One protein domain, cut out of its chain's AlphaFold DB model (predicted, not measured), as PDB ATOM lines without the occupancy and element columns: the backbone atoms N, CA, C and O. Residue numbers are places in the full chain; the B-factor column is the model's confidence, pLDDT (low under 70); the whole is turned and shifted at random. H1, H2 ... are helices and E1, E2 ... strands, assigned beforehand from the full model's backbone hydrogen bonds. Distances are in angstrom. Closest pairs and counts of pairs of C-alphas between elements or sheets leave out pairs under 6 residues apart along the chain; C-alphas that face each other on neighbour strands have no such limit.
ATOM      1  N   GLU A   2      56.395 -34.996  -8.636       96.25
ATOM      2  CA  GLU A   2      56.814 -34.806 -10.038       96.25
ATOM      3  C   GLU A   2      56.047 -35.667 -11.054       96.25
ATOM      4  O   GLU A   2      55.441 -35.119 -11.970       96.25
ATOM      5  N   LEU A   3      55.967 -36.988 -10.849       96.75
ATOM      6  CA  LEU A   3      55.242 -37.881 -11.764       96.75
ATOM      7  C   LEU A   3      53.746 -37.536 -11.893       96.75
ATOM      8  O   LEU A   3      53.207 -37.526 -12.997       96.75
ATOM      9  N   LEU A   4      53.074 -37.229 -10.779       97.25
ATOM     10  CA  LEU A   4      51.655 -36.857 -10.787       97.25
ATOM     11  C   LEU A   4      51.433 -35.536 -11.527       97.25
ATOM     12  O   LEU A   4      50.500 -35.431 -12.309       97.25
ATOM     13  N   GLN A   5      52.310 -34.556 -11.323       97.06
ATOM     14  CA  GLN A   5      52.219 -33.248 -11.977       97.06
ATOM     15  C   GLN A   5      52.564 -33.316 -13.472       97.06
ATOM     16  O   GLN A   5      52.033 -32.538 -14.264       97.06
ATOM     17  N   GLN A   6      53.430 -34.255 -13.867       97.88
ATOM     18  CA  GLN A   6      53.755 -34.521 -15.266       97.88
ATOM     19  C   GLN A   6      52.586 -35.182 -16.004       97.88
ATOM     20  O   GLN A   6      52.249 -34.767 -17.110       97.88
ATOM     21  N   VAL A   7      51.985 -36.217 -15.409       97.75
ATOM     22  CA  VAL A   7      50.931 -37.018 -16.055       97.75
ATOM     23  C   VAL A   7      49.554 -36.368 -15.926       97.75
ATOM     24  O   VAL A   7      48.753 -36.470 -16.850       97.75
ATOM     25  N   LYS A   8      49.278 -35.708 -14.793       97.81
ATOM     26  CA  LYS A   8      47.967 -35.151 -14.415       97.81
ATOM     27  C   LYS A   8      46.839 -36.180 -14.588       97.81
ATOM     28  O   LYS A   8      45.920 -35.966 -15.379       97.81
ATOM     29  N   PRO A   9      46.943 -37.347 -13.926       97.62
ATOM     30  CA  PRO A   9      46.050 -38.466 -14.191       97.62
ATOM     31  C   PRO A   9      44.614 -38.154 -13.761       97.62
ATOM     32  O   PRO A   9      44.383 -37.640 -12.672       97.62
ATOM     33  N   GLN A  10      43.643 -38.574 -14.573       97.00
ATOM     34  CA  GLN A  10      42.232 -38.615 -14.167       97.00
ATOM     35  C   GLN A  10      41.932 -39.806 -13.249       97.00
ATOM     36  O   GLN A  10      40.984 -39.770 -12.476       97.00
ATOM     37  N   GLN A  11      42.720 -40.880 -13.343       97.88
ATOM     38  CA  GLN A  11      42.529 -42.096 -12.558       97.88
ATOM     39  C   GLN A  11      43.877 -42.645 -12.095       97.88
ATOM     40  O   GLN A  11      44.825 -42.735 -12.876       97.88
ATOM     41  N   ILE A  12      43.949 -43.034 -10.829       98.12
ATOM     42  CA  ILE A  12      45.087 -43.705 -10.207       98.12
ATOM     43  C   ILE A  12      44.588 -45.047  -9.689       98.12
ATOM     44  O   ILE A  12      43.569 -45.106  -9.009       98.12
ATOM     45  N   PHE A  13      45.321 -46.119  -9.981       97.81
ATOM     46  CA  PHE A  13      45.035 -47.454  -9.467       97.81
ATOM     47  C   PHE A  13      46.096 -47.843  -8.437       97.81
ATOM     48  O   PHE A  13      47.292 -47.761  -8.720       97.81
ATOM     49  N   ALA A  14      45.672 -48.268  -7.248       97.00
ATOM     50  CA  ALA A  14      46.559 -48.645  -6.149       97.00
ATOM     51  C   ALA A  14      46.112 -49.956  -5.488       97.00
ATOM     52  O   ALA A  14      44.931 -50.289  -5.480       97.00
ATOM     53  N   ALA A  15      47.055 -50.700  -4.911       94.81
ATOM     54  CA  ALA A  15      46.727 -51.903  -4.154       94.81
ATOM     55  C   ALA A  15      46.009 -51.531  -2.841       94.81
ATOM     56  O   ALA A  15      46.512 -50.716  -2.066       94.81
ATOM     57  N   GLY A  16      44.846 -52.137  -2.592       91.38
ATOM     58  CA  GLY A  16      44.036 -51.961  -1.377       91.38
ATOM     59  C   GLY A  16      44.309 -52.996  -0.276       91.38
ATOM     60  O   GLY A  16      43.674 -52.969   0.779       91.38
ATOM     61  N   ASP A  17      45.235 -53.931  -0.503       86.88
ATOM     62  CA  ASP A  17      45.629 -54.965   0.460       86.88
ATOM     63  C   ASP A  17      46.641 -54.436   1.476       86.88
ATOM     64  O   ASP A  17      47.830 -54.730   1.392       86.88
ATOM     65  N   PHE A  18      46.163 -53.654   2.446       85.94
ATOM     66  CA  PHE A  18      47.007 -53.001   3.458       85.94
ATOM     67  C   PHE A  18      47.637 -53.945   4.489       85.94
ATOM     68  O   PHE A  18      48.533 -53.532   5.218       85.94
ATOM     69  N   ALA A  19      47.169 -55.191   4.564       80.44
ATOM     70  CA  ALA A  19      47.701 -56.224   5.449       80.44
ATOM     71  C   ALA A  19      48.740 -57.116   4.743       80.44
ATOM     72  O   ALA A  19      48.899 -58.283   5.099       80.44
ATOM     73  N   ASP A  20      49.413 -56.606   3.705       81.69
ATOM     74  CA  ASP A  20      50.460 -57.366   3.032       81.69
ATOM     75  C   ASP A  20      51.626 -57.665   3.998       81.69
ATOM     76  O   ASP A  20      51.968 -56.812   4.819       81.69
ATOM     77  N   PRO A  21      52.273 -58.845   3.915       78.25
ATOM     78  CA  PRO A  21      53.281 -59.266   4.895       78.25
ATOM     79  C   PRO A  21      54.459 -58.299   5.062       78.25
ATOM     80  O   PRO A  21      55.071 -58.249   6.126       78.25
ATOM     81  N   ASN A  22      54.778 -57.537   4.012       82.75
ATOM     82  CA  ASN A  22      55.890 -56.591   3.996       82.75
ATOM     83  C   ASN A  22      55.444 -55.143   4.281       82.75
ATOM     84  O   ASN A  22      56.286 -54.245   4.286       82.75
ATOM     85  N   GLY A  23      54.140 -54.887   4.453       86.56
ATOM     86  CA  GLY A  23      53.548 -53.553   4.612       86.56
ATOM     87  C   GLY A  23      53.762 -52.608   3.423       86.56
ATOM     88  O   GLY A  23      53.552 -51.397   3.540       86.56
ATOM     89  N   THR A  24      54.220 -53.120   2.282       90.75
ATOM     90  CA  THR A  24      54.632 -52.296   1.141       90.75
ATOM     91  C   THR A  24      53.428 -51.646   0.471       90.75
ATOM     92  O   THR A  24      53.516 -50.486   0.063       90.75
ATOM     93  N   HIS A  25      52.283 -52.331   0.406       93.00
ATOM     94  CA  HIS A  25      51.073 -51.747  -0.171       93.00
ATOM     95  C   HIS A  25      50.602 -50.550   0.648       93.00
ATOM     96  O   HIS A  25      50.323 -49.497   0.075       93.00
ATOM     97  N   LEU A  26      50.582 -50.673   1.978       93.75
ATOM     98  CA  LEU A  26      50.188 -49.581   2.866       93.75
ATOM     99  C   LEU A  26      51.129 -48.375   2.734       93.75
ATOM    100  O   LEU A  26      50.668 -47.237   2.641       93.75
ATOM    101  N   VAL A  27      52.444 -48.609   2.682       95.69
ATOM    102  CA  VAL A  27      53.429 -47.532   2.493       95.69
ATOM    103  C   VAL A  27      53.221 -46.825   1.150       95.69
ATOM    104  O   VAL A  27      53.107 -45.598   1.121       95.69
ATOM    105  N   CYS A  28      53.124 -47.568   0.043       95.69
ATOM    106  CA  CYS A  28      52.883 -46.991  -1.283       95.69
ATOM    107  C   CYS A  28      51.558 -46.221  -1.343       95.69
ATOM    108  O   CYS A  28      51.515 -45.110  -1.874       95.69
ATOM    109  N   PHE A  29      50.497 -46.777  -0.759       96.88
ATOM    110  CA  PHE A  29      49.191 -46.138  -0.688       96.88
ATOM    111  C   PHE A  29      49.258 -44.803   0.066       96.88
ATOM    112  O   PHE A  29      48.840 -43.771  -0.459       96.88
ATOM    113  N   ASN A  30      49.884 -44.782   1.244       96.75
ATOM    114  CA  ASN A  30      50.057 -43.561   2.033       96.75
ATOM    115  C   ASN A  30      50.878 -42.494   1.298       96.75
ATOM    116  O   ASN A  30      50.577 -41.306   1.416       96.75
ATOM    117  N   ILE A  31      51.884 -42.890   0.509       97.31
ATOM    118  CA  ILE A  31      52.649 -41.956  -0.331       97.31
ATOM    119  C   ILE A  31      51.743 -41.307  -1.387       97.31
ATOM    120  O   ILE A  31      51.823 -40.091  -1.584       97.31
ATOM    121  N   ILE A  32      50.874 -42.085  -2.044       97.44
ATOM    122  CA  ILE A  32      49.915 -41.572  -3.036       97.44
ATOM    123  C   ILE A  32      48.955 -40.573  -2.376       97.44
ATOM    124  O   ILE A  32      48.827 -39.450  -2.862       97.44
ATOM    125  N   ILE A  33      48.352 -40.934  -1.239       97.50
ATOM    126  CA  ILE A  33      47.427 -40.054  -0.506       97.50
ATOM    127  C   ILE A  33      48.114 -38.773  -0.046       97.50
ATOM    128  O   ILE A  33      47.600 -37.680  -0.273       97.50
ATOM    129  N   ALA A  34      49.304 -38.876   0.548       97.88
ATOM    130  CA  ALA A  34      50.053 -37.707   0.991       97.88
ATOM    131  C   ALA A  34      50.416 -36.781  -0.180       97.88
ATOM    132  O   ALA A  34      50.426 -35.560  -0.021       97.88
ATOM    133  N   ALA A  35      50.710 -37.337  -1.358       97.75
ATOM    134  CA  ALA A  35      50.975 -36.548  -2.553       97.75
ATOM    135  C   ALA A  35      49.707 -35.847  -3.065       97.75
ATOM    136  O   ALA A  35      49.751 -34.641  -3.302       97.75
ATOM    137  N   LEU A  36      48.584 -36.561  -3.179       97.50
ATOM    138  CA  LEU A  36      47.305 -35.991  -3.610       97.50
ATOM    139  C   LEU A  36      46.822 -34.900  -2.649       97.50
ATOM    140  O   LEU A  36      46.495 -33.805  -3.093       97.50
ATOM    141  N   ALA A  37      46.896 -35.131  -1.336       96.62
ATOM    142  CA  ALA A  37      46.530 -34.144  -0.321       96.62
ATOM    143  C   ALA A  37      47.359 -32.850  -0.418       96.62
ATOM    144  O   ALA A  37      46.848 -31.760  -0.177       96.62
ATOM    145  N   ARG A  38      48.640 -32.943  -0.800       96.81
ATOM    146  CA  ARG A  38      49.509 -31.766  -0.987       96.81
ATOM    147  C   ARG A  38      49.194 -30.968  -2.251       96.81
ATOM    148  O   ARG A  38      49.534 -29.780  -2.279       96.81
ATOM    149  N   LEU A  39      48.631 -31.616  -3.271       97.12
ATOM    150  CA  LEU A  39      48.282 -31.026  -4.567       97.12
ATOM    151  C   LEU A  39      46.826 -30.535  -4.611       97.12
ATOM    152  O   LEU A  39      46.518 -29.601  -5.352       97.12
ATOM    153  N   LYS A  40      45.945 -31.121  -3.793       95.69
ATOM    154  CA  LYS A  40      44.534 -30.743  -3.671       95.69
ATOM    155  C   LYS A  40      44.392 -29.256  -3.333       95.69
ATOM    156  O   LYS A  40      45.106 -28.733  -2.477       95.69
ATOM    157  N   GLY A  41      43.509 -28.562  -4.051       93.75
ATOM    158  CA  GLY A  41      43.322 -27.109  -3.948       93.75
ATOM    159  C   GLY A  41      44.448 -26.250  -4.546       93.75
ATOM    160  O   GLY A  41      44.320 -25.028  -4.569       93.75
ATOM    161  N   LYS A  42      45.542 -26.851  -5.036       96.44
ATOM    162  CA  LYS A  42      46.610 -26.147  -5.775       96.44
ATOM    163  C   LYS A  42      46.564 -26.431  -7.267       96.44
ATOM    164  O   LYS A  42      46.935 -25.573  -8.061       96.44
ATOM    165  N   GLU A  43      46.128 -27.628  -7.646       96.75
ATOM    166  CA  GLU A  43      46.054 -28.053  -9.037       96.75
ATOM    167  C   GLU A  43      44.659 -28.581  -9.364       96.75
ATOM    168  O   GLU A  43      44.227 -29.585  -8.807       96.75
ATOM    169  N   ALA A  44      43.974 -27.917 -10.299       96.06
ATOM    170  CA  ALA A  44      42.568 -28.186 -10.614       96.06
ATOM    171  C   ALA A  44      42.303 -29.624 -11.089       96.06
ATOM    172  O   ALA A  44      41.244 -30.175 -10.822       96.06
ATOM    173  N   TRP A  45      43.272 -30.270 -11.749       96.75
ATOM    174  CA  TRP A  45      43.099 -31.651 -12.220       96.75
ATOM    175  C   TRP A  45      42.952 -32.662 -11.074       96.75
ATOM    176  O   TRP A  45      42.438 -33.755 -11.294       96.75
ATOM    177  N   VAL A  46      43.403 -32.321  -9.860       97.50
ATOM    178  CA  VAL A  46      43.297 -33.203  -8.690       97.50
ATOM    179  C   VAL A  46      41.844 -33.354  -8.250       97.50
ATOM    180  O   VAL A  46      41.478 -34.420  -7.763       97.50
ATOM    181  N   ASP A  47      41.016 -32.326  -8.450       94.88
ATOM    182  CA  ASP A  47      39.605 -32.339  -8.049       94.88
ATOM    183  C   ASP A  47      38.783 -33.345  -8.880       94.88
ATOM    184  O   ASP A  47      37.839 -33.948  -8.369       94.88
ATOM    185  N   ASP A  48      39.213 -33.605 -10.119       95.50
ATOM    186  CA  ASP A  48      38.629 -34.600 -11.027       95.50
ATOM    187  C   ASP A  48      39.386 -35.947 -11.025       95.50
ATOM    188  O   ASP A  48      39.059 -36.851 -11.796       95.50
ATOM    189  N   CYS A  49      40.405 -36.110 -10.172       98.00
ATOM    190  CA  CYS A  49      41.213 -37.327 -10.104       98.00
ATOM    191  C   CYS A  49      40.560 -38.388  -9.206       98.00
ATOM    192  O   CYS A  49      40.234 -38.135  -8.044       98.00
ATOM    193  N   TRP A  50      40.394 -39.610  -9.710       98.12
ATOM    194  CA  TRP A  50      39.856 -40.737  -8.947       98.12
ATOM    195  C   TRP A  50      40.952 -41.703  -8.524       98.12
ATOM    196  O   TRP A  50      41.797 -42.094  -9.326       98.12
ATOM    197  N   LEU A  51      40.908 -42.134  -7.265       98.25
ATOM    198  CA  LEU A  51      41.773 -43.188  -6.753       98.25
ATOM    199  C   LEU A  51      40.970 -44.479  -6.596       98.25
ATOM    200  O   LEU A  51      40.049 -44.552  -5.784       98.25
ATOM    201  N   TRP A  52      41.344 -45.495  -7.364       98.38
ATOM    202  CA  TRP A  52      40.736 -46.817  -7.380       98.38
ATOM    203  C   TRP A  52      41.648 -47.830  -6.703       98.38
ATOM    204  O   TRP A  52      42.808 -48.005  -7.077       98.38
ATOM    205  N   MET A  53      41.115 -48.516  -5.704       97.75
ATOM    206  CA  MET A  53      41.786 -49.616  -5.034       97.75
ATOM    207  C   MET A  53      41.439 -50.928  -5.725       97.75
ATOM    208  O   MET A  53      40.260 -51.209  -5.931       97.75
ATOM    209  N   TYR A  54      42.451 -51.736  -6.029       96.25
ATOM    210  CA  TYR A  54      42.291 -53.120  -6.483       96.25
ATOM    211  C   TYR A  54      42.847 -54.098  -5.447       96.25
ATOM    212  O   TYR A  54      43.675 -53.732  -4.607       96.25
ATOM    213  N   ARG A  55      42.418 -55.357  -5.531       91.62
ATOM    214  CA  ARG A  55      42.917 -56.452  -4.695       91.62
ATOM    215  C   ARG A  55      43.841 -57.395  -5.463       91.62
ATOM    216  O   ARG A  55      43.774 -57.523  -6.690       91.62
TER     217      ARG A  55
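What this domain is: This is residues 2 to 55 of the 138 residues of an uncharacterized protein of Mucilaginibacter sp. SP1R1 (UniProt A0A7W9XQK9). One long helix, H2, runs lengthwise beside a narrow ribbon of two parallel strands, E1 and E2, with a short helix, H1, off to one side near H2. The chain goes along E1, folds back through H2 and goes along E2, so that H2 and the strands make the long body, with loops at its two ends. The printed part has 54 residues, with two named helices and two named strands in the order H1, E1, H2, E2; the sheet has the order E1, E2 and is parallel, and the class is mixed, helices and strands. The whole is only just compact, close to loose, with a radius of gyration of the C-alphas of 11.8 A, and its outline is a rod spanning 36 by 17 by 17 A.

Where its parts are: H1 is residues 2 to 7 and begins at C-alpha 2, (56.814, -34.806, -10.038). E1 is residues 11 to 15, 13.6 A from first to last C-alpha. H2 is residues 24 to 39, 22.9 A long, from C-alpha 24 at (54.632, -52.296, 1.141) to C-alpha 39 at (48.282, -31.026, -4.567). E2 is residues 50 to 54, 12.9 A long, and ends at C-alpha 54, (42.291, -53.120, -6.483).

How they stand to each other: E1 and E2 are parallel neighbours, with 29 degrees between their directions. C-alphas 13 and 52 face each other at 4.8 A. N 12 and O 50 are within hydrogen-bond range at 2.8 A, as are N 54 and O 14 at 2.9 A. E1, H2 and E2 form a strand-helix-strand unit, two parallel neighbour strands with a helix between them along the chain, and its crossover is right-handed. The closest C-alphas of E1 and H2 are those of Ala 15 and His 25, 5.9 A apart. H1 and H2 are near each other, with 6 pairs of C-alphas within 10 A and no pair within 8 A. H1 and E2 are apart, with no C-alpha of the one within 8 A of the other. In H1 and H2 every O i to N i+4 pair is within hydrogen-bond range.

The domain as a whole: The two C-alphas farthest apart are those of Pro 21 and Ala 44, 36.3 A. The printed part runs from residue 2 to residue 55 with no cut, and its first and last C-alphas are 26.3 A apart. The link from H1 to E1 is tight, with 3 residues; the links from E1 to H2, 8 residues, and from H2 to E2, 10 residues, are short. The mean pLDDT of the printed part is 94.7, and no printed residue is under 70.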